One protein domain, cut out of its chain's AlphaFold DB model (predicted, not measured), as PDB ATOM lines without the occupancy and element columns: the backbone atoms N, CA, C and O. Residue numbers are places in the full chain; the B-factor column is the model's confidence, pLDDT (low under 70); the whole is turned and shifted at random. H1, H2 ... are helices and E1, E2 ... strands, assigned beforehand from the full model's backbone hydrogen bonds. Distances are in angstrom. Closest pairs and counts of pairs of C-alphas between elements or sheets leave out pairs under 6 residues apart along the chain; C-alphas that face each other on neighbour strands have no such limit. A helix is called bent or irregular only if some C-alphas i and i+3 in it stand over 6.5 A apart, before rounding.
ATOM      1  N   VAL A 562     132.389 170.711 162.931       73.25
ATOM      2  CA  VAL A 562     133.058 169.618 163.635       73.25
ATOM      3  C   VAL A 562     134.567 169.825 163.557       73.25
ATOM      4  O   VAL A 562     135.111 170.133 162.498       73.25
ATOM      5  N   LEU A 563     135.253 169.648 164.685       77.00
ATOM      6  CA  LEU A 563     136.704 169.762 164.792       77.00
ATOM      7  C   LEU A 563     137.338 168.371 164.896       77.00
ATOM      8  O   LEU A 563     137.299 167.757 165.956       77.00
ATOM      9  N   ARG A 564     137.945 167.868 163.823       80.44
ATOM     10  CA  ARG A 564     138.613 166.559 163.810       80.44
ATOM     11  C   ARG A 564     140.085 166.695 164.191       80.44
ATOM     12  O   ARG A 564     140.847 167.356 163.492       80.44
ATOM     13  N   VAL A 565     140.504 166.039 165.265       81.50
ATOM     14  CA  VAL A 565     141.901 165.914 165.688       81.50
ATOM     15  C   VAL A 565     142.588 164.854 164.832       81.50
ATOM     16  O   VAL A 565     142.161 163.700 164.793       81.50
ATOM     17  N   LEU A 566     143.641 165.260 164.119       81.44
ATOM     18  CA  LEU A 566     144.422 164.370 163.261       81.44
ATOM     19  C   LEU A 566     145.562 163.731 164.062       81.44
ATOM     20  O   LEU A 566     145.721 162.514 164.072       81.44
ATOM     21  N   GLY A 567     146.335 164.544 164.777       79.19
ATOM     22  CA  GLY A 567     147.473 164.078 165.562       79.19
ATOM     23  C   GLY A 567     148.290 165.230 166.149       79.19
ATOM     24  O   GLY A 567     147.895 166.396 166.022       79.19
ATOM     25  N   PRO A 568     149.430 164.929 166.793       81.62
ATOM     26  CA  PRO A 568     150.245 165.941 167.448       81.62
ATOM     27  C   PRO A 568     150.862 166.886 166.412       81.62
ATOM     28  O   PRO A 568     151.347 166.451 165.367       81.62
ATOM     29  N   ALA A 569     150.893 168.186 166.705       78.25
ATOM     30  CA  ALA A 569     151.428 169.226 165.824       78.25
ATOM     31  C   ALA A 569     152.973 169.246 165.820       78.25
ATOM     32  O   ALA A 569     153.605 170.291 165.971       78.25
ATOM     33  N   THR A 570     153.602 168.076 165.695       78.25
ATOM     34  CA  THR A 570     155.056 167.941 165.555       78.25
ATOM     35  C   THR A 570     155.481 168.256 164.126       78.25
ATOM     36  O   THR A 570     154.745 168.013 163.168       78.25
ATOM     37  N   HIS A 571     156.715 168.735 163.953       73.38
ATOM     38  CA  HIS A 571     157.257 169.022 162.621       73.38
ATOM     39  C   HIS A 571     157.240 167.784 161.704       73.38
ATOM     40  O   HIS A 571     157.040 167.905 160.497       73.38
ATOM     41  N   ARG A 572     157.412 166.579 162.270       77.88
ATOM     42  CA  ARG A 572     157.336 165.315 161.527       77.88
ATOM     43  C   ARG A 572     155.921 165.042 161.016       77.88
ATOM     44  O   ARG A 572     155.763 164.831 159.820       77.88
ATOM     45  N   PHE A 573     154.921 165.084 161.897       79.31
ATOM     46  CA  PHE A 573     153.534 164.791 161.535       79.31
ATOM     47  C   PHE A 573     152.972 165.825 160.555       79.31
ATOM     48  O   PHE A 573     152.366 165.456 159.556       79.31
ATOM     49  N   ILE A 574     153.258 167.113 160.774       75.25
ATOM     50  CA  ILE A 574     152.849 168.190 159.863       75.25
ATOM     51  C   ILE A 574     153.475 167.994 158.479       75.25
ATOM     52  O   ILE A 574     152.767 168.078 157.483       75.25
ATOM     53  N   ARG A 575     154.773 167.674 158.400       76.56
ATOM     54  CA  ARG A 575     155.446 167.388 157.125       76.56
ATOM     55  C   ARG A 575     154.831 166.187 156.405       76.56
ATOM     56  O   ARG A 575     154.773 166.173 155.178       76.56
ATOM     57  N   ASP A 576     154.408 165.170 157.145       78.25
ATOM     58  CA  ASP A 576     153.750 164.011 156.553       78.25
ATOM     59  C   ASP A 576     152.347 164.414 156.048       78.25
ATOM     60  O   ASP A 576     152.032 164.181 154.884       78.25
ATOM     61  N   CYS A 577     151.553 165.160 156.823       76.06
ATOM     62  CA  CYS A 577     150.286 165.731 156.346       76.06
ATOM     63  C   CYS A 577     150.458 166.651 155.123       76.06
ATOM     64  O   CYS A 577     149.678 166.546 154.184       76.06
ATOM     65  N   GLU A 578     151.495 167.495 155.074       74.00
ATOM     66  CA  GLU A 578     151.827 168.357 153.925       74.00
ATOM     67  C   GLU A 578     152.036 167.574 152.627       74.00
ATOM     68  O   GLU A 578     151.730 168.067 151.540       74.00
ATOM     69  N   ARG A 579     152.614 166.375 152.735       76.62
ATOM     70  CA  ARG A 579     152.952 165.538 151.583       76.62
ATOM     71  C   ARG A 579     151.750 164.770 151.053       76.62
ATOM     72  O   ARG A 579     151.723 164.499 149.856       76.62
ATOM     73  N   TRP A 580     150.795 164.427 151.918       74.75
ATOM     74  CA  TRP A 580     149.708 163.492 151.605       74.75
ATOM     75  C   TRP A 580     148.303 164.117 151.591       74.75
ATOM     76  O   TRP A 580     147.409 163.556 150.966       74.75
ATOM     77  N   VAL A 581     148.084 165.257 152.255       75.00
ATOM     78  CA  VAL A 581     146.779 165.940 152.339       75.00
ATOM     79  C   VAL A 581     146.810 167.230 151.513       75.00
ATOM     80  O   VAL A 581     147.747 168.025 151.588       75.00
ATOM     81  N   ASP A 582     145.779 167.457 150.697       65.69
ATOM     82  CA  ASP A 582     145.672 168.669 149.882       65.69
ATOM     83  C   ASP A 582     145.431 169.930 150.743       65.69
ATOM     84  O   ASP A 582     144.710 169.906 151.735       65.69
ATOM     85  N   ARG A 583     145.999 171.072 150.323       57.09
ATOM     86  CA  ARG A 583     145.978 172.353 151.060       57.09
ATOM     87  C   ARG A 583     144.601 173.031 151.183       57.09
ATOM     88  O   ARG A 583     144.518 174.028 151.881       57.09
ATOM     89  N   GLY A 584     143.552 172.524 150.530       54.22
ATOM     90  CA  GLY A 584     142.247 173.200 150.404       54.22
ATOM     91  C   GLY A 584     141.313 173.123 151.621       54.22
ATOM     92  O   GLY A 584     140.243 173.719 151.584       54.22
ATOM     93  N   GLY A 585     141.691 172.399 152.679       64.50
ATOM     94  CA  GLY A 585     140.916 172.313 153.923       64.50
ATOM     95  C   GLY A 585     141.206 173.454 154.904       64.50
ATOM     96  O   GLY A 585     142.274 174.069 154.868       64.50
ATOM     97  N   LEU A 586     140.267 173.707 155.819       66.94
ATOM     98  CA  LEU A 586     140.449 174.620 156.949       66.94
ATOM     99  C   LEU A 586     141.114 173.872 158.107       66.94
ATOM    100  O   LEU A 586     140.492 173.027 158.753       66.94
ATOM    101  N   PHE A 587     142.374 174.188 158.381       72.88
ATOM    102  CA  PHE A 587     143.144 173.586 159.462       72.88
ATOM    103  C   PHE A 587     143.288 174.553 160.627       72.88
ATOM    104  O   PHE A 587     143.273 175.774 160.475       72.88
ATOM    105  N   ALA A 588     143.452 173.993 161.816       73.50
ATOM    106  CA  ALA A 588     143.771 174.766 162.995       73.50
ATOM    107  C   ALA A 588     144.720 174.008 163.913       73.50
ATOM    108  O   ALA A 588     144.624 172.790 164.078       73.50
ATOM    109  N   VAL A 589     145.624 174.747 164.546       77.50
ATOM    110  CA  VAL A 589     146.474 174.227 165.616       77.50
ATOM    111  C   VAL A 589     145.833 174.617 166.936       77.50
ATOM    112  O   VAL A 589     145.651 175.802 167.223       77.50
ATOM    113  N   VAL A 590     145.457 173.615 167.727       75.56
ATOM    114  CA  VAL A 590     144.735 173.810 168.987       75.56
ATOM    115  C   VAL A 590     145.534 173.197 170.127       75.56
ATOM    116  O   VAL A 590     146.080 172.104 170.008       75.56
ATOM    117  N   GLU A 591     145.602 173.916 171.241       76.56
ATOM    118  CA  GLU A 591     146.250 173.453 172.465       76.56
ATOM    119  C   GLU A 591     145.502 172.251 173.061       76.56
ATOM    120  O   GLU A 591     144.280 172.289 173.242       76.56
ATOM    121  N   ASN A 592     146.242 171.205 173.427       78.19
ATOM    122  CA  ASN A 592     145.703 169.938 173.923       78.19
ATOM    123  C   ASN A 592     144.811 170.129 175.161       78.19
ATOM    124  O   ASN A 592     143.792 169.455 175.295       78.19
ATOM    125  N   GLY A 593     145.119 171.100 176.029       68.69
ATOM    126  CA  GLY A 593     144.293 171.432 177.196       68.69
ATOM    127  C   GLY A 593     142.864 171.877 176.850       68.69
ATOM    128  O   GLY A 593     141.934 171.574 177.594       68.69
ATOM    129  N   LYS A 594     142.664 172.536 175.699       69.81
ATOM    130  CA  LYS A 594     141.333 172.951 175.212       69.81
ATOM    131  C   LYS A 594     140.567 171.807 174.550       69.81
ATOM    132  O   LYS A 594     139.344 171.827 174.566       69.81
ATOM    133  N   LEU A 595     141.278 170.822 173.998       69.50
ATOM    134  CA  LEU A 595     140.700 169.622 173.381       69.50
ATOM    135  C   LEU A 595     140.314 168.558 174.418       69.50
ATOM    136  O   LEU A 595     139.354 167.826 174.213       69.50
ATOM    137  N   ARG A 596     141.040 168.484 175.543       67.19
ATOM    138  CA  ARG A 596     140.716 167.600 176.680       67.19
ATOM    139  C   ARG A 596     139.559 168.134 177.541       67.19
ATOM    140  O   ARG A 596     139.004 167.393 178.352       67.19
ATOM    141  N   GLY A 597     139.224 169.421 177.421       56.03
ATOM    142  CA  GLY A 597     138.142 170.059 178.165       56.03
ATOM    143  C   GLY A 597     136.771 169.612 177.656       56.03
ATOM    144  O   GLY A 597     136.488 169.729 176.472       56.03
ATOM    145  N   ASN A 598     135.890 169.160 178.554       49.59
ATOM    146  CA  ASN A 598     134.521 168.702 178.250       49.59
ATOM    147  C   ASN A 598     133.565 169.862 177.871       49.59
ATOM    148  O   ASN A 598     132.392 169.870 178.246       49.59
ATOM    149  N   THR A 599     134.086 170.912 177.237       50.16
ATOM    150  CA  THR A 599     133.312 172.047 176.749       50.16
ATOM    151  C   THR A 599     132.764 171.683 175.383       50.16
ATOM    152  O   THR A 599     133.519 171.642 174.418       50.16
ATOM    153  N   ASN A 600     131.446 171.486 175.297       52.50
ATOM    154  CA  ASN A 600     130.692 171.191 174.067       52.50
ATOM    155  C   ASN A 600     130.862 172.237 172.944       52.50
ATOM    156  O   ASN A 600     130.181 172.163 171.933       52.50
ATOM    157  N   GLN A 601     131.688 173.265 173.142       60.19
ATOM    158  CA  GLN A 601     131.999 174.272 172.146       60.19
ATOM    159  C   GLN A 601     133.469 174.663 172.244       60.19
ATOM    160  O   GLN A 601     133.916 175.193 173.265       60.19
ATOM    161  N   VAL A 602     134.206 174.449 171.157       61.00
ATOM    162  CA  VAL A 602     135.597 174.889 171.025       61.00
ATOM    163  C   VAL A 602     135.637 176.012 170.000       61.00
ATOM    164  O   VAL A 602     135.242 175.846 168.848       61.00
ATOM    165  N   ARG A 603     136.102 177.188 170.430       58.50
ATOM    166  CA  ARG A 603     136.342 178.313 169.524       58.50
ATOM    167  C   ARG A 603     137.716 178.153 168.897       58.50
ATOM    168  O   ARG A 603     138.718 178.126 169.614       58.50
ATOM    169  N   VAL A 604     137.746 178.098 167.574       63.97
ATOM    170  CA  VAL A 604     138.959 177.845 166.808       63.97
ATOM    171  C   VAL A 604     139.171 178.950 165.781       63.97
ATOM    172  O   VAL A 604     138.225 179.476 165.193       63.97
ATOM    173  N   THR A 605     140.434 179.317 165.595       60.75
ATOM    174  CA  THR A 605     140.883 180.177 164.505       60.75
ATOM    175  C   THR A 605     141.414 179.272 163.402       60.75
ATOM    176  O   THR A 605     142.482 178.684 163.569       60.75
ATOM    177  N   ALA A 606     140.644 179.114 162.328       59.16
ATOM    178  CA  ALA A 606     140.995 178.228 161.223       59.16
ATOM    179  C   ALA A 606     141.636 179.013 160.073       59.16
ATOM    180  O   ALA A 606     141.230 180.141 159.783       59.16
ATOM    181  N   GLN A 607     142.641 178.410 159.446       60.72
ATOM    182  CA  GLN A 607     143.398 178.955 158.319       60.72
ATOM    183  C   GLN A 607     143.647 177.856 157.281       60.72
ATOM    184  O   GLN A 607     143.479 176.665 157.554       60.72
ATOM    185  N   VAL A 608     144.069 178.242 156.079       58.12
ATOM    186  CA  VAL A 608     144.500 177.283 155.054       58.12
ATOM    187  C   VAL A 608     145.752 176.539 155.555       58.12
ATOM    188  O   VAL A 608     146.557 177.093 156.314       58.12
ATOM    189  N   LEU A 609     145.934 175.268 155.168       56.19
ATOM    190  CA  LEU A 609     147.034 174.421 155.669       56.19
ATOM    191  C   LEU A 609     148.406 175.103 155.529       56.19
ATOM    192  O   LEU A 609     149.187 175.126 156.478       56.19
ATOM    193  N   SER A 610     148.679 175.698 154.364       53.12
ATOM    194  CA  SER A 610     149.927 176.409 154.047       53.12
ATOM    195  C   SER A 610     150.222 177.574 154.993       53.12
ATOM    196  O   SER A 610     151.370 177.754 155.398       53.12
ATOM    197  N   GLU A 611     149.203 178.339 155.378       59.56
ATOM    198  CA  GLU A 611     149.326 179.495 156.275       59.56
ATOM    199  C   GLU A 611     149.553 179.058 157.725       59.56
ATOM    200  O   GLU A 611     150.409 179.600 158.429       59.56
ATOM    201  N   THR A 612     148.852 177.998 158.141       56.22
ATOM    202  CA  THR A 612     149.029 177.363 159.454       56.22
ATOM    203  C   THR A 612     150.477 176.889 159.642       56.22
ATOM    204  O   THR A 612     151.082 177.072 160.701       56.22
ATOM    205  N   ILE A 613     151.063 176.322 158.584       57.81
ATOM    206  CA  ILE A 613     152.454 175.860 158.546       57.81
ATOM    207  C   ILE A 613     153.441 177.032 158.562       57.81
ATOM    208  O   ILE A 613     154.426 176.979 159.303       57.81
ATOM    209  N   ALA A 614     153.199 178.083 157.769       57.59
ATOM    210  CA  ALA A 614     154.068 179.261 157.704       57.59
ATOM    211  C   ALA A 614     154.233 179.919 159.086       57.59
ATOM    212  O   ALA A 614     155.350 180.240 159.503       57.59
ATOM    213  N   ARG A 615     153.133 179.996 159.845       59.50
ATOM    214  CA  ARG A 615     153.112 180.501 161.222       59.50
ATOM    215  C   ARG A 615     153.900 179.615 162.195       59.50
ATOM    216  O   ARG A 615     154.621 180.133 163.042       59.50
ATOM    217  N   MET A 616     153.803 178.291 162.059       54.47
ATOM    218  CA  MET A 616     154.529 177.324 162.902       54.47
ATOM    219  C   MET A 616     156.036 177.271 162.601       54.47
ATOM    220  O   MET A 616     156.826 177.004 163.504       54.47
ATOM    221  N   ARG A 617     156.462 177.548 161.358       56.59
ATOM    222  CA  ARG A 617     157.888 177.623 160.969       56.59
ATOM    223  C   ARG A 617     158.586 178.925 161.380       56.59
ATOM    224  O   ARG A 617     159.778 179.062 161.117       56.59
ATOM    225  N   GLY A 618     157.877 179.864 162.015       45.44
ATOM    226  CA  GLY A 618     158.443 181.138 162.470       45.44
ATOM    227  C   GLY A 618     158.769 182.122 161.341       45.44
ATOM    228  O   GLY A 618     159.568 183.030 161.544       45.44
ATOM    229  N   HIS A 619     158.184 181.948 160.152       45.41
ATOM    230  CA  HIS A 619     158.330 182.890 159.040       45.41
ATOM    231  C   HIS A 619     157.187 183.908 159.092       45.41
ATOM    232  O   HIS A 619     156.174 183.773 158.413       45.41
ATOM    233  N   ASP A 628     142.617 186.330 155.929       42.09
ATOM    234  CA  ASP A 628     141.231 185.940 156.209       42.09
ATOM    235  C   ASP A 628     141.197 184.942 157.376       42.09
ATOM    236  O   ASP A 628     141.299 183.725 157.234       42.09
ATOM    237  N   MET A 629     141.105 185.483 158.588       47.88
ATOM    238  CA  MET A 629     141.068 184.714 159.823       47.88
ATOM    239  C   MET A 629     139.620 184.327 160.146       47.88
ATOM    240  O   MET A 629     138.834 185.152 160.617       47.88
ATOM    241  N   TYR A 630     139.260 183.060 159.929       53.59
ATOM    242  CA  TYR A 630     137.913 182.568 160.216       53.59
ATOM    243  C   TYR A 630     137.790 182.155 161.686       53.59
ATOM    244  O   TYR A 630     138.473 181.244 162.164       53.59
ATOM    245  N   PHE A 631     136.893 182.818 162.419       54.91
ATOM    246  CA  PHE A 631     136.483 182.383 163.752       54.91
ATOM    247  C   PHE A 631     135.342 181.380 163.624       54.91
ATOM    248  O   PHE A 631     134.224 181.752 163.270       54.91
ATOM    249  N   ILE A 632     135.624 180.118 163.940       63.09
ATOM    250  CA  ILE A 632     134.655 179.028 163.835       63.09
ATOM    251  C   ILE A 632     134.366 178.494 165.236       63.09
ATOM    252  O   ILE A 632     135.268 178.283 166.051       63.09
ATOM    253  N   LEU A 633     133.081 178.323 165.532       60.09
ATOM    254  CA  LEU A 633     132.611 177.667 166.742       60.09
ATOM    255  C   LEU A 633     132.281 176.221 166.381       60.09
ATOM    256  O   LEU A 633     131.332 175.991 165.638       60.09
ATOM    257  N   CYS A 634     133.073 175.273 166.877       64.75
ATOM    258  CA  CYS A 634     132.837 173.855 166.636       64.75
ATOM    259  C   CYS A 634     132.044 173.257 167.799       64.75
ATOM    260  O   CYS A 634     132.440 173.425 168.954       64.75
ATOM    261  N   ASP A 635     130.959 172.554 167.480       62.25
ATOM    262  CA  ASP A 635     130.049 171.947 168.464       62.25
ATOM    263  C   ASP A 635     130.520 170.551 168.917       62.25
ATOM    264  O   ASP A 635     130.091 170.052 169.953       62.25
ATOM    265  N   HIS A 636     131.417 169.917 168.154       68.75
ATOM    266  CA  HIS A 636     131.958 168.593 168.465       68.75
ATOM    267  C   HIS A 636     133.454 168.508 168.149       68.75
ATOM    268  O   HIS A 636     133.911 169.048 167.137       68.75
ATOM    269  N   VAL A 637     134.201 167.799 168.999       71.81
ATOM    270  CA  VAL A 637     135.608 167.441 168.778       71.81
ATOM    271  C   VAL A 637     135.671 165.950 168.480       71.81
ATOM    272  O   VAL A 637     135.157 165.161 169.257       71.81
ATOM    273  N   LEU A 638     136.285 165.573 167.365       74.12
ATOM    274  CA  LEU A 638     136.371 164.200 166.873       74.12
ATOM    275  C   LEU A 638     137.809 163.722 166.723       74.12
ATOM    276  O   LEU A 638     138.730 164.535 166.730       74.12
ATOM    277  N   GLY A 639     138.006 162.428 166.471       72.50
ATOM    278  CA  GLY A 639     139.301 161.897 166.060       72.50
ATOM    279  C   GLY A 639     140.177 161.414 167.214       72.50
ATOM    280  O   GLY A 639     139.695 160.843 168.191       72.50
ATOM    281  N   THR A 640     141.489 161.543 167.041       71.12
ATOM    282  CA  THR A 640     142.496 160.872 167.875       71.12
ATOM    283  C   THR A 640     142.720 161.597 169.194       71.12
ATOM    284  O   THR A 640     142.655 162.823 169.246       71.12
ATOM    285  N   GLU A 641     142.996 160.846 170.270       76.31
ATOM    286  CA  GLU A 641     143.346 161.449 171.562       76.31
ATOM    287  C   GLU A 641     144.506 162.449 171.402       76.31
ATOM    288  O   GLU A 641     145.532 162.090 170.818       76.31
ATOM    289  N   PRO A 642     144.382 163.689 171.912       71.81
ATOM    290  CA  PRO A 642     145.479 164.643 171.896       71.81
ATOM    291  C   PRO A 642     146.616 164.122 172.781       71.81
ATOM    292  O   PRO A 642     146.493 164.055 174.006       71.81
ATOM    293  N   VAL A 643     147.727 163.745 172.149       70.69
ATOM    294  CA  VAL A 643     148.938 163.261 172.821       70.69
ATOM    295  C   VAL A 643     149.953 164.393 172.912       70.69
ATOM    296  O   VAL A 643     150.250 165.059 171.921       70.69
ATOM    297  N   ASP A 644     150.514 164.581 174.104       73.75
ATOM    298  CA  ASP A 644     151.672 165.445 174.309       73.75
ATOM    299  C   ASP A 644     152.926 164.640 173.925       73.75
ATOM    300  O   ASP A 644     153.297 163.683 174.606       73.75
ATOM    301  N   SER A 645     153.547 164.972 172.790       68.06
ATOM    302  CA  SER A 645     154.703 164.243 172.239       68.06
ATOM    303  C   SER A 645     155.832 165.204 171.884       68.06
ATOM    304  O   SER A 645     155.569 166.255 171.296       68.06
ATOM    305  N   ASP A 646     157.079 164.843 172.198       61.38
ATOM    306  CA  ASP A 646     158.283 165.637 171.896       61.38
ATOM    307  C   ASP A 646     158.219 167.095 172.406       61.38
ATOM    308  O   ASP A 646     158.723 168.019 171.769       61.38
ATOM    309  N   GLY A 647     157.558 167.326 173.548       63.25
ATOM    310  CA  GLY A 647     157.366 168.666 174.121       63.25
ATOM    311  C   GLY A 647     156.345 169.545 173.383       63.25
ATOM    312  O   GLY A 647     156.213 170.723 173.713       63.25
ATOM    313  N   CYS A 648     155.620 169.002 172.396       70.25
ATOM    314  CA  CYS A 648     154.531 169.691 171.712       70.25
ATOM    315  C   CYS A 648     153.197 169.442 172.432       70.25
ATOM    316  O   CYS A 648     152.712 168.312 172.470       70.25
ATOM    317  N   ASN A 649     152.591 170.516 172.946       80.56
ATOM    318  CA  ASN A 649     151.294 170.490 173.640       80.56
ATOM    319  C   ASN A 649     150.127 170.895 172.722       80.56
ATOM    320  O   ASN A 649     149.054 171.270 173.197       80.56
ATOM    321  N   ASN A 650     150.346 170.881 171.407       81.75
ATOM    322  CA  ASN A 650     149.370 171.297 170.408       81.75
ATOM    323  C   ASN A 650     149.046 170.133 169.471       81.75
ATOM    324  O   ASN A 650     149.930 169.358 169.104       81.75
ATOM    325  N   SER A 651     147.800 170.063 169.016       82.12
ATOM    326  CA  SER A 651     147.345 169.106 168.008       82.12
ATOM    327  C   SER A 651     146.934 169.819 166.724       82.12
ATOM    328  O   SER A 651     146.399 170.930 166.752       82.12
ATOM    329  N   LEU A 652     147.187 169.166 165.588       81.94
ATOM    330  CA  LEU A 652     146.693 169.595 164.285       81.94
ATOM    331  C   LEU A 652     145.254 169.100 164.115       81.94
ATOM    332  O   LEU A 652     144.966 167.912 164.284       81.94
ATOM    333  N   THR A 653     144.359 170.018 163.766       81.06
ATOM    334  CA  THR A 653     142.925 169.757 163.631       81.06
ATOM    335  C   THR A 653     142.407 170.200 162.266       81.06
ATOM    336  O   THR A 653     142.914 171.165 161.692       81.06
ATOM    337  N   LEU A 654     141.409 169.487 161.750       80.38
ATOM    338  CA  LEU A 654     140.679 169.793 160.523       80.38
ATOM    339  C   LEU A 654     139.256 170.218 160.887       80.38
ATOM    340  O   LEU A 654     138.560 169.505 161.612       80.38
ATOM    341  N   VAL A 655     138.817 171.361 160.370       74.56
ATOM    342  CA  VAL A 655     137.433 171.815 160.499       74.56
ATOM    343  C   VAL A 655     136.631 171.268 159.327       74.56
ATOM    344  O   VAL A 655     136.957 171.530 158.172       74.56
ATOM    345  N   SER A 656     135.574 170.520 159.630       74.44
ATOM    346  CA  SER A 656     134.666 169.956 158.634       74.44
ATOM    347  C   SER A 656     133.219 170.273 158.999       74.44
ATOM    348  O   SER A 656     132.863 170.367 160.175       74.44
ATOM    349  N   THR A 657     132.374 170.464 157.992       70.38
ATOM    350  CA  THR A 657     130.942 170.727 158.158       70.38
ATOM    351  C   THR A 657     130.175 169.549 157.584       70.38
ATOM    352  O   THR A 657     129.969 169.474 156.373       70.38
ATOM    353  N   VAL A 658     129.789 168.609 158.445       70.81
ATOM    354  CA  VAL A 658     129.137 167.358 158.039       70.81
ATOM    355  C   VAL A 658     127.851 167.117 158.837       70.81
ATOM    356  O   VAL A 658     127.801 167.420 160.032       70.81
ATOM    357  N   PRO A 659     126.798 166.550 158.218       73.19
ATOM    358  CA  PRO A 659     125.622 166.072 158.937       73.19
ATOM    359  C   PRO A 659     125.986 165.026 160.000       73.19
ATOM    360  O   PRO A 659     126.896 164.218 159.805       73.19
ATOM    361  N   LEU A 660     125.201 164.958 161.082       74.88
ATOM    362  CA  LEU A 660     125.434 164.048 162.219       74.88
ATOM    363  C   LEU A 660     125.621 162.578 161.798       74.88
ATOM    364  O   LEU A 660     126.447 161.867 162.353       74.88
ATOM    365  N   ARG A 661     124.885 162.110 160.787       75.69
ATOM    366  CA  ARG A 661     125.006 160.723 160.308       75.69
ATOM    367  C   ARG A 661     126.383 160.452 159.698       75.69
ATOM    368  O   ARG A 661     127.022 159.468 160.060       75.69
ATOM    369  N   GLN A 662     126.851 161.345 158.824       78.38
ATOM    370  CA  GLN A 662     128.182 161.252 158.216       78.38
ATOM    371  C   GLN A 662     129.274 161.363 159.279       78.38
ATOM    372  O   GLN A 662     130.213 160.577 159.265       78.38
ATOM    373  N   MET A 663     129.093 162.251 160.258       78.81
ATOM    374  CA  MET A 663     129.965 162.372 161.426       78.81
ATOM    375  C   MET A 663     130.157 161.022 162.146       78.81
ATOM    376  O   MET A 663     131.290 160.579 162.325       78.81
ATOM    377  N   CYS A 664     129.061 160.324 162.474       79.94
ATOM    378  CA  CYS A 664     129.114 159.001 163.107       79.94
ATOM    379  C   CYS A 664     129.833 157.962 162.232       79.94
ATOM    380  O   CYS A 664     130.640 157.180 162.734       79.94
ATOM    381  N   ALA A 665     129.567 157.944 160.921       83.38
ATOM    382  CA  ALA A 665     130.235 157.013 160.009       83.38
ATOM    383  C   ALA A 665     131.738 157.271 159.899       83.38
ATOM    384  O   ALA A 665     132.505 156.314 159.847       83.38
ATOM    385  N   GLN A 666     132.170 158.533 159.897       85.56
ATOM    386  CA  GLN A 666     133.587 158.878 159.856       85.56
ATOM    387  C   GLN A 666     134.333 158.440 161.125       85.56
ATOM    388  O   GLN A 666     135.481 158.009 161.023       85.56
ATOM    389  N   GLU A 667     133.706 158.490 162.306       85.00
ATOM    390  CA  GLU A 667     134.316 157.965 163.542       85.00
ATOM    391  C   GLU A 667     134.373 156.437 163.553       85.00
ATOM    392  O   GLU A 667     135.410 155.858 163.878       85.00
ATOM    393  N   ILE A 668     133.303 155.767 163.111       88.38
ATOM    394  CA  ILE A 668     133.308 154.308 162.941       88.38
ATOM    395  C   ILE A 668     134.416 153.901 161.964       88.38
ATOM    396  O   ILE A 668     135.211 153.011 162.265       88.38
ATOM    397  N   LEU A 669     134.515 154.591 160.829       89.31
ATOM    398  CA  LEU A 669     135.548 154.360 159.829       89.31
ATOM    399  C   LEU A 669     136.950 154.663 160.372       89.31
ATOM    400  O   LEU A 669     137.877 153.914 160.087       89.31
ATOM    401  N   SER A 670     137.109 155.700 161.197       87.62
ATOM    402  CA  SER A 670     138.377 155.990 161.876       87.62
ATOM    403  C   SER A 670     138.784 154.818 162.767       87.62
ATOM    404  O   SER A 670     139.884 154.295 162.608       87.62
ATOM    405  N   SER A 671     137.889 154.337 163.638       87.44
ATOM    406  CA  SER A 671     138.170 153.182 164.508       87.44
ATOM    407  C   SER A 671     138.539 151.920 163.716       87.44
ATOM    408  O   SER A 671     139.461 151.192 164.083       87.44
ATOM    409  N   PHE A 672     137.877 151.709 162.578       90.25
ATOM    410  CA  PHE A 672     138.139 150.611 161.657       90.25
ATOM    411  C   PHE A 672     139.515 150.736 160.976       90.25
ATOM    412  O   PHE A 672     140.273 149.767 160.932       90.25
ATOM    413  N   LEU A 673     139.885 151.932 160.503       89.38
ATOM    414  CA  LEU A 673     141.193 152.200 159.895       89.38
ATOM    415  C   LEU A 673     142.337 152.034 160.905       89.38
ATOM    416  O   LEU A 673     143.370 151.466 160.559       89.38
ATOM    417  N   TRP A 674     142.151 152.460 162.156       87.56
ATOM    418  CA  TRP A 674     143.123 152.223 163.230       87.56
ATOM    419  C   TRP A 674     143.351 150.729 163.495       87.56
ATOM    420  O   TRP A 674     144.499 150.306 163.652       87.56
ATOM    421  N   ALA A 675     142.292 149.915 163.457       87.12
ATOM    422  CA  ALA A 675     142.414 148.463 163.556       87.12
ATOM    423  C   ALA A 675     143.139 147.855 162.335       87.12
ATOM    424  O   ALA A 675     144.034 147.028 162.517       87.12
ATOM    425  N   ILE A 676     142.838 148.309 161.108       87.38
ATOM    426  CA  ILE A 676     143.530 147.875 159.876       87.38
ATOM    427  C   ILE A 676     145.017 148.217 159.905       87.38
ATOM    428  O   ILE A 676     145.848 147.417 159.489       87.38
ATOM    429  N   VAL A 677     145.394 149.394 160.398       86.38
ATOM    430  CA  VAL A 677     146.814 149.758 160.479       86.38
ATOM    431  C   VAL A 677     147.591 148.766 161.348       86.38
ATOM    432  O   VAL A 677     148.772 148.535 161.088       86.38
ATOM    433  N   GLY A 678     146.945 148.114 162.320       81.56
ATOM    434  CA  GLY A 678     147.524 146.999 163.072       81.56
ATOM    435  C   GLY A 678     147.835 145.755 162.226       81.56
ATOM    436  O   GLY A 678     148.785 145.048 162.543       81.56
ATOM    437  N   THR A 679     147.101 145.510 161.136       83.94
ATOM    438  CA  THR A 679     147.235 144.307 160.292       83.94
ATOM    439  C   THR A 679     148.168 144.479 159.091       83.94
ATOM    440  O   THR A 679     148.574 143.482 158.501       83.94
ATOM    441  N   VAL A 680     148.537 145.710 158.723       85.00
ATOM    442  CA  VAL A 680     149.439 145.998 157.588       85.00
ATOM    443  C   VAL A 680     150.898 146.028 158.053       85.00
ATOM    444  O   VAL A 680     151.239 146.820 158.927       85.00
ATOM    445  N   LEU A 681     151.789 145.224 157.467       82.81
ATOM    446  CA  LEU A 681     153.231 145.229 157.762       82.81
ATOM    447  C   LEU A 681     153.977 146.308 156.965       82.81
ATOM    448  O   LEU A 681     154.661 147.145 157.556       82.81
ATOM    449  N   SER A 682     153.823 146.317 155.638       81.62
ATOM    450  CA  SER A 682     154.425 147.307 154.736       81.62
ATOM    451  C   SER A 682     153.489 147.680 153.584       81.62
ATOM    452  O   SER A 682     152.624 146.898 153.190       81.62
ATOM    453  N   ILE A 683     153.690 148.880 153.032       82.75
ATOM    454  CA  ILE A 683     152.991 149.381 151.842       82.75
ATOM    455  C   ILE A 683     154.030 149.528 150.730       82.75
ATOM    456  O   ILE A 683     154.952 150.333 150.844       82.75
ATOM    457  N   ASN A 684     153.869 148.741 149.672       77.62
ATOM    458  CA  ASN A 684     154.787 148.601 148.544       77.62
ATOM    459  C   ASN A 684     154.224 149.196 147.235       77.62
ATOM    460  O   ASN A 684     154.843 149.031 146.189       77.62
ATOM    461  N   GLY A 685     153.056 149.849 147.268       71.31
ATOM    462  CA  GLY A 685     152.444 150.459 146.080       71.31
ATOM    463  C   GLY A 685     153.273 151.595 145.470       71.31
ATOM    464  O   GLY A 685     154.029 152.278 146.172       71.31
ATOM    465  N   ASP A 686     153.083 151.844 144.173       71.31
ATOM    466  CA  ASP A 686     153.796 152.886 143.427       71.31
ATOM    467  C   ASP A 686     153.488 154.280 144.000       71.31
ATOM    468  O   ASP A 686     152.347 154.751 143.971       71.31
ATOM    469  N   THR A 687     154.517 154.966 144.508       78.44
ATOM    470  CA  THR A 687     154.401 156.326 145.061       78.44
ATOM    471  C   THR A 687     154.925 157.345 144.054       78.44
ATOM    472  O   THR A 687     156.128 157.441 143.822       78.44
ATOM    473  N   GLN A 688     154.023 158.129 143.463       75.25
ATOM    474  CA  GLN A 688     154.351 159.137 142.453       75.25
ATOM    475  C   GLN A 688     154.196 160.558 143.006       75.25
ATOM    476  O   GLN A 688     153.431 160.806 143.937       75.25
ATOM    477  N   SER A 689     154.924 161.507 142.415       65.81
ATOM    478  CA  SER A 689     154.770 162.934 142.710       65.81
ATOM    479  C   SER A 689     153.639 163.532 141.867       65.81
ATOM    480  O   SER A 689     153.740 163.570 140.642       65.81
ATOM    481  N   ARG A 690     152.593 164.053 142.511       59.56
ATOM    482  CA  ARG A 690     151.463 164.763 141.896       59.56
ATOM    483  C   ARG A 690     151.715 166.279 141.912       59.56
ATOM    484  O   ARG A 690     152.094 166.837 142.945       59.56
ATOM    485  N   SER A 691     151.475 166.968 140.793       51.38
ATOM    486  CA  SER A 691     151.315 168.431 140.780       51.38
ATOM    487  C   SER A 691     149.922 168.783 141.307       51.38
ATOM    488  O   SER A 691     148.935 168.151 140.930       51.38
ATOM    489  N   ALA A 692     149.827 169.748 142.225       44.09
ATOM    490  CA  ALA A 692     148.545 170.156 142.798       44.09
ATOM    491  C   ALA A 692     147.536 170.502 141.682       44.09
ATOM    492  O   ALA A 692     147.873 171.215 140.739       44.09
ATOM    493  N   SER A 708     156.238 168.801 145.568       57.50
ATOM    494  CA  SER A 708     155.700 167.494 145.163       57.50
ATOM    495  C   SER A 708     154.750 166.893 146.210       57.50
ATOM    496  O   SER A 708     155.214 166.447 147.264       57.50
ATOM    497  N   LYS A 709     153.441 166.838 145.932       67.88
ATOM    498  CA  LYS A 709     152.524 165.994 146.715       67.88
ATOM    499  C   LYS A 709     152.791 164.540 146.365       67.88
ATOM    500  O   LYS A 709     153.115 164.244 145.219       67.88
ATOM    501  N   LEU A 710     152.676 163.639 147.329       74.44
ATOM    502  CA  LEU A 710     152.858 162.212 147.104       74.44
ATOM    503  C   LEU A 710     151.492 161.552 146.954       74.44
ATOM    504  O   LEU A 710     150.580 161.793 147.740       74.44
ATOM    505  N   GLU A 711     151.359 160.712 145.939       75.31
ATOM    506  CA  GLU A 711     150.168 159.906 145.716       75.31
ATOM    507  C   GLU A 711     150.588 158.449 145.545       75.31
ATOM    508  O   GLU A 711     151.408 158.120 144.689       75.31
ATOM    509  N   ASN A 712     150.023 157.575 146.374       84.12
ATOM    510  CA  ASN A 712     150.248 156.135 146.321       84.12
ATOM    511  C   ASN A 712     149.025 155.448 145.700       84.12
ATOM    512  O   ASN A 712     147.894 155.872 145.965       84.12
ATOM    513  N   SER A 713     149.242 154.412 144.887       82.44
ATOM    514  CA  SER A 713     148.171 153.610 144.272       82.44
ATOM    515  C   SER A 713     147.158 153.104 145.304       82.44
ATOM    516  O   SER A 713     145.958 153.328 145.144       82.44
ATOM    517  N   PHE A 714     147.640 152.537 146.412       85.00
ATOM    518  CA  PHE A 714     146.811 151.978 147.479       85.00
ATOM    519  C   PHE A 714     145.965 153.045 148.188       85.00
ATOM    520  O   PHE A 714     144.749 152.906 148.308       85.00
ATOM    521  N   PHE A 715     146.570 154.161 148.612       85.75
ATOM    522  CA  PHE A 715     145.817 155.218 149.303       85.75
ATOM    523  C   PHE A 715     144.787 155.908 148.408       85.75
ATOM    524  O   PHE A 715     143.745 156.335 148.900       85.75
ATOM    525  N   ARG A 716     145.055 156.007 147.103       86.12
ATOM    526  CA  ARG A 716     144.104 156.547 146.127       86.12
ATOM    527  C   ARG A 716     142.883 155.650 145.981       86.12
ATOM    528  O   ARG A 716     141.765 156.154 145.940       86.12
ATOM    529  N   GLU A 717     143.091 154.336 145.934       86.25
ATOM    530  CA  GLU A 717     142.004 153.362 145.870       86.25
ATOM    531  C   GLU A 717     141.144 153.407 147.141       86.25
ATOM    532  O   GLU A 717     139.921 153.535 147.048       86.25
ATOM    533  N   LEU A 718     141.768 153.437 148.326       87.31
ATOM    534  CA  LEU A 718     141.054 153.606 149.598       87.31
ATOM    535  C   LEU A 718     140.255 154.919 149.642       87.31
ATOM    536  O   LEU A 718     139.076 154.914 149.997       87.31
ATOM    537  N   ALA A 719     140.871 156.041 149.259       86.56
ATOM    538  CA  ALA A 719     140.212 157.344 149.261       86.56
ATOM    539  C   ALA A 719     139.039 157.395 148.265       86.56
ATOM    540  O   ALA A 719     137.991 157.966 148.577       86.56
ATOM    541  N   ALA A 720     139.176 156.754 147.099       87.75
ATOM    542  CA  ALA A 720     138.105 156.631 146.118       87.75
ATOM    543  C   ALA A 720     136.928 155.800 146.653       87.75
ATOM    544  O   ALA A 720     135.783 156.214 146.493       87.75
ATOM    545  N   ILE A 721     137.184 154.674 147.333       87.56
ATOM    546  CA  ILE A 721     136.130 153.845 147.944       87.56
ATOM    547  C   ILE A 721     135.339 154.642 148.994       87.56
ATOM    548  O   ILE A 721     134.109 154.625 148.969       87.56
ATOM    549  N   ILE A 722     136.028 155.370 149.880       87.25
ATOM    550  CA  ILE A 722     135.394 156.168 150.947       87.25
ATOM    551  C   ILE A 722     134.596 157.349 150.374       87.25
ATOM    552  O   ILE A 722     133.515 157.670 150.865       87.25
ATOM    553  N   THR A 723     135.100 157.986 149.316       87.25
ATOM    554  CA  THR A 723     134.406 159.118 148.684       87.25
ATOM    555  C   THR A 723     133.182 158.647 147.895       87.25
ATOM    556  O   THR A 723     132.110 159.238 147.999       87.25
ATOM    557  N   ASN A 724     133.301 157.541 147.154       86.88
ATOM    558  CA  ASN A 724     132.206 156.987 146.353       86.88
ATOM    559  C   ASN A 724     131.059 156.422 147.204       86.88
ATOM    560  O   ASN A 724     129.937 156.323 146.712       86.88
ATOM    561  N   SER A 725     131.320 156.046 148.459       83.69
ATOM    562  CA  SER A 725     130.287 155.556 149.377       83.69
ATOM    563  C   SER A 725     129.452 156.666 150.024       83.69
ATOM    564  O   SER A 725     128.462 156.364 150.681       83.69
ATOM    565  N   GLY A 726     129.829 157.941 149.855       81.31
ATOM    566  CA  GLY A 726     129.113 159.081 150.434       81.31
ATOM    567  C   GLY A 726     129.390 159.328 151.924       81.31
ATOM    568  O   GLY A 726     128.748 160.192 152.525       81.31
ATOM    569  N   VAL A 727     130.354 158.613 152.526       81.00
ATOM    570  CA  VAL A 727     130.812 158.846 153.912       81.00
ATOM    571  C   VAL A 727     131.559 160.182 154.035       81.00
ATOM    572  O   VAL A 727     131.476 160.860 155.065       81.00
ATOM    573  N   THR A 728     132.270 160.583 152.979       80.62
ATOM    574  CA  THR A 728     132.955 161.876 152.873       80.62
ATOM    575  C   THR A 728     132.475 162.644 151.650       80.62
ATOM    576  O   THR A 728     132.266 162.063 150.588       80.62
ATOM    577  N   SER A 729     132.330 163.965 151.773       76.06
ATOM    578  CA  SER A 729     131.902 164.822 150.658       76.06
ATOM    579  C   SER A 729     133.020 165.077 149.648       76.06
ATOM    580  O   SER A 729     132.752 165.352 148.481       76.06
ATOM    581  N   ASN A 730     134.274 164.996 150.093       78.75
ATOM    582  CA  ASN A 730     135.448 165.249 149.274       78.75
ATOM    583  C   ASN A 730     136.526 164.188 149.534       78.75
ATOM    584  O   ASN A 730     136.633 163.642 150.633       78.75
ATOM    585  N   ILE A 731     137.377 163.950 148.537       78.50
ATOM    586  CA  ILE A 731     138.531 163.053 148.652       78.50
ATOM    587  C   ILE A 731     139.524 163.531 149.724       78.50
ATOM    588  O   ILE A 731     140.219 162.729 150.340       78.50
ATOM    589  N   GLN A 732     139.559 164.839 149.995       74.88
ATOM    590  CA  GLN A 732     140.402 165.437 151.034       74.88
ATOM    591  C   GLN A 732     140.010 164.968 152.438       74.88
ATOM    592  O   GLN A 732     140.881 164.613 153.230       74.88
ATOM    593  N   ASP A 733     138.708 164.898 152.719       77.88
ATOM    594  CA  ASP A 733     138.200 164.374 153.987       77.88
ATOM    595  C   ASP A 733     138.533 162.882 154.124       77.88
ATOM    596  O   ASP A 733     138.883 162.427 155.210       77.88
ATOM    597  N   ALA A 734     138.515 162.123 153.020       83.75
ATOM    598  CA  ALA A 734     138.943 160.725 153.027       83.75
ATOM    599  C   ALA A 734     140.437 160.587 153.380       83.75
ATOM    600  O   ALA A 734     140.794 159.770 154.230       83.75
ATOM    601  N   TYR A 735     141.315 161.425 152.814       83.50
ATOM    602  CA  TYR A 735     142.733 161.458 153.203       83.50
ATOM    603  C   TYR A 735     142.934 161.876 154.664       83.50
ATOM    604  O   TYR A 735     143.809 161.333 155.336       83.50
ATOM    605  N   ALA A 736     142.110 162.782 155.189       81.50
ATOM    606  CA  ALA A 736     142.156 163.168 156.596       81.50
ATOM    607  C   ALA A 736     141.756 162.030 157.556       81.50
ATOM    608  O   ALA A 736     142.139 162.065 158.722       81.50
ATOM    609  N   LEU A 737     141.029 161.012 157.084       84.25
ATOM    610  CA  LEU A 737     140.726 159.796 157.849       84.25
ATOM    611  C   LEU A 737     141.816 158.729 157.687       84.25
ATOM    612  O   LEU A 737     142.174 158.064 158.657       84.25
ATOM    613  N   ILE A 738     142.357 158.573 156.473       86.56
ATOM    614  CA  ILE A 738     143.352 157.541 156.149       86.56
ATOM    615  C   ILE A 738     144.743 157.909 156.670       86.56
ATOM    616  O   ILE A 738     145.396 157.086 157.291       86.56
ATOM    617  N   ILE A 739     145.248 159.115 156.415       86.31
ATOM    618  CA  ILE A 739     146.666 159.431 156.649       86.31
ATOM    619  C   ILE A 739     147.062 159.415 158.135       86.31
ATOM    620  O   ILE A 739     148.109 158.835 158.439       86.31
ATOM    621  N   PRO A 740     146.281 159.979 159.080       85.00
ATOM    622  CA  PRO A 740     146.681 160.015 160.485       85.00
ATOM    623  C   PRO A 740     147.019 158.661 161.132       85.00
ATOM    624  O   PRO A 740     148.085 158.585 161.751       85.00
ATOM    625  N   PRO A 741     146.212 157.586 160.992       84.19
ATOM    626  CA  PRO A 741     146.547 156.296 161.592       84.19
ATOM    627  C   PRO A 741     147.832 155.693 161.000       84.19
ATOM    628  O   PRO A 741     148.678 155.198 161.746       84.19
ATOM    629  N   PHE A 742     148.055 155.798 159.684       84.88
ATOM    630  CA  PHE A 742     149.289 155.304 159.051       84.88
ATOM    631  C   PHE A 742     150.521 156.151 159.408       84.88
ATOM    632  O   PHE A 742     151.614 155.604 159.579       84.88
ATOM    633  N   ALA A 743     150.359 157.471 159.558       83.62
ATOM    634  CA  ALA A 743     151.415 158.379 160.001       83.62
ATOM    635  C   ALA A 743     151.844 158.077 161.443       83.62
ATOM    636  O   ALA A 743     153.038 157.954 161.720       83.62
ATOM    637  N   ALA A 744     150.875 157.896 162.343       78.81
ATOM    638  CA  ALA A 744     151.119 157.580 163.746       78.81
ATOM    639  C   ALA A 744     151.805 156.217 163.932       78.81
ATOM    640  O   ALA A 744     152.692 156.087 164.772       78.81
ATOM    641  N   ALA A 745     151.457 155.221 163.110       81.06
ATOM    642  CA  ALA A 745     152.138 153.927 163.093       81.06
ATOM    643  C   ALA A 745     153.500 153.947 162.371       81.06
ATOM    644  O   ALA A 745     154.200 152.936 162.357       81.06
ATOM    645  N   GLY A 746     153.882 155.068 161.746       79.88
ATOM    646  CA  GLY A 746     155.127 155.189 160.988       79.88
ATOM    647  C   GLY A 746     155.172 154.344 159.710       79.88
ATOM    648  O   GLY A 746     156.264 154.030 159.242       79.88
ATOM    649  N   LYS A 747     154.009 153.981 159.149       83.44
ATOM    650  CA  LYS A 747     153.859 153.068 157.999       83.44
ATOM    651  C   LYS A 747     153.645 153.783 156.658       83.44
ATOM    652  O   LYS A 747     153.348 153.134 155.660       83.44
ATOM    653  N   LEU A 748     153.775 155.111 156.616       82.81
ATOM    654  CA  LEU A 748     153.682 155.864 155.363       82.81
ATOM    655  C   LEU A 748     154.886 155.565 154.441       82.81
ATOM    656  O   LEU A 748     156.026 155.608 154.918       82.81
ATOM    657  N   PRO A 749     154.669 155.324 153.132       78.75
ATOM    658  CA  PRO A 749     155.740 155.150 152.156       78.75
ATOM    659  C   PRO A 749     156.669 156.365 152.109       78.75
ATOM    660  O   PRO A 749     156.233 157.516 152.220       78.75
ATOM    661  N   ARG A 750     157.967 156.127 151.915       67.50
ATOM    662  CA  ARG A 750     158.933 157.206 151.673       67.50
ATOM    663  C   ARG A 750     158.903 157.567 150.188       67.50
ATOM    664  O   ARG A 750     158.839 156.688 149.338       67.50
ATOM    665  N   GLY A 751     158.897 158.863 149.881       58.66
ATOM    666  CA  GLY A 751     158.891 159.335 148.496       58.66
ATOM    667  C   GLY A 751     160.195 158.997 147.753       58.66
ATOM    668  O   GLY A 751     161.227 158.799 148.396       58.66
ATOM    669  N   PRO A 752     160.180 159.014 146.408       50.88
ATOM    670  CA  PRO A 752     161.305 158.598 145.557       50.88
ATOM    671  C   PRO A 752     162.596 159.426 145.730       50.88
ATOM    672  O   PRO A 752     163.648 159.049 145.231       50.88
ATOM    673  N   SER A 753     162.552 160.551 146.448       43.34
ATOM    674  CA  SER A 753     163.708 161.421 146.689       43.34
ATOM    675  C   SER A 753     164.538 161.072 147.931       43.34
ATOM    676  O   SER A 753     165.529 161.753 148.178       43.34
ATOM    677  N   SER A 754     164.184 160.045 148.722       39.72
ATOM    678  CA  SER A 754     165.010 159.645 149.878       39.72
ATOM    679  C   SER A 754     166.062 158.579 149.580       39.72
ATOM    680  O   SER A 754     166.989 158.451 150.370       39.72
TER     681      SER A 754
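AT A GLANCE: This is residues 562 to 619, 628 to 692 and 708 to 754 of the 764 residues of an uncharacterized protein of Tuber melanosporum (strain Mel28) (UniProt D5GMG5). A curled sheet of six strands, folded back on itself like part of a barrel, makes one half of this domain, and a group of crossed helices with a small two-stranded sheet makes the other. H6 is the core helix between them: it lies over the sheet, while H1, H4 and H5 pack on it from different sides; H3 covers E2, and short H2 is on the opposite face of the sheet from H6. The printed part has 170 residues, with six named helices and nine named strands in the order E1 H1 E2 H2 E3 H3 E4 E5 E6 H4 E7 E8 E9 H5 H6, and its class is mixed, helices and strands. The large sheet runs E4 E3 E2 E6 E1 E5 and is mixed; E8 and E9 make the small antiparallel one. The whole is compact and rounded, with a radius of gyration of the C-alphas of 15.4 A and spans of 42 by 40 by 29 A.

IN THESE COORDINATES: The large sheet holds E4, residues 630 to 634; E3, residues 602 to 608, 18.4 A long; E2, residues 586 to 591, 16.6 A; E6, residues 650 to 657, 22.1 A; E1, residues 562 to 568, 18.0 A; and E5, residues 636 to 639. E1 begins at C-alpha 562 (133.058, 169.618, 163.635). The helices are H1, residues 571 to 580, 14.5 A; H2, residues 592 to 595; H3, residues 609 to 616, 10.8 A; H4, residues 660 to 679, 29.5 A; H5, residues 713 to 724, 16.5 A; and H6, residues 731 to 744, 20.4 A. H4 begins at C-alpha 660 (125.434, 164.048, 162.219), and H6 ends at C-alpha 744 (151.119, 157.580, 163.746). E7 is residues 680 to 683, E8 residues 687 to 690 and E9 residues 709 to 712.

HOW THE PARTS SIT: The large sheet is strongly twisted and is a folded sheet, one sheet bent back into two leaves: E4 and E3 face E6, E1 and E5, with E2 as the hinge. E6 is antiparallel to E1, with N 564 and O 654 at 2.8 A, and to E2, with N 653 and O 588 at 2.8 A. E3 is antiparallel to E2, with N 587 and O 607 at 2.8 A, and to E4, with N 604 and O 632 at 2.9 A. E1 and E5 are parallel, with N 565 and O 638 at 2.7 A. E4 runs on into E5 at 87 degrees. E1, H1 and E2 form a split strand-helix-strand unit, two strands running the same way with E6 between them; its crossover is right-handed. H6 is on the sheet at a height of 9.7 A, along the strands. H6 is irregular, but only just: C-alphas 737 and 740 are 6.52 A apart. As the hub it touches H5, closest at the C-alphas of Ala 719 and Ala 734, 5.2 A; H4, with residues 737 to 742 alone, closest at Trp 674 and Pro 741, 5.6 A; and H1, closest at Phe 573 and Ala 743, 6.9 A. H4 is on the sheet along E1, and H3 lies over E2. H1 only grazes the sheet; its Arg 579 and Lys 709 of E9 have C-alphas 4.9 A apart. E8 and E9 are antiparallel, with N 688 and O 711 at 2.9 A; E7 pairs with no named strand. Every O i to N i+4 pair is within hydrogen-bond range in H1, H3 and H5, against 14 of 16 in H4 and 7 of 10 in H6; H2 is too short for such a pair.

THE WHOLE: The C-alphas farthest apart, those of Thr 599 and Ser 753, are 44.1 A apart. Residues 620 to 627 and 693 to 707 are not printed; the gaps between C-alphas are 17.6 A and 8.0 A. Of the links printed whole, none is long. The mean pLDDT of the printed part is 73.0, and 55 residues are under 70, among them 593 to 619 and 628 to 636.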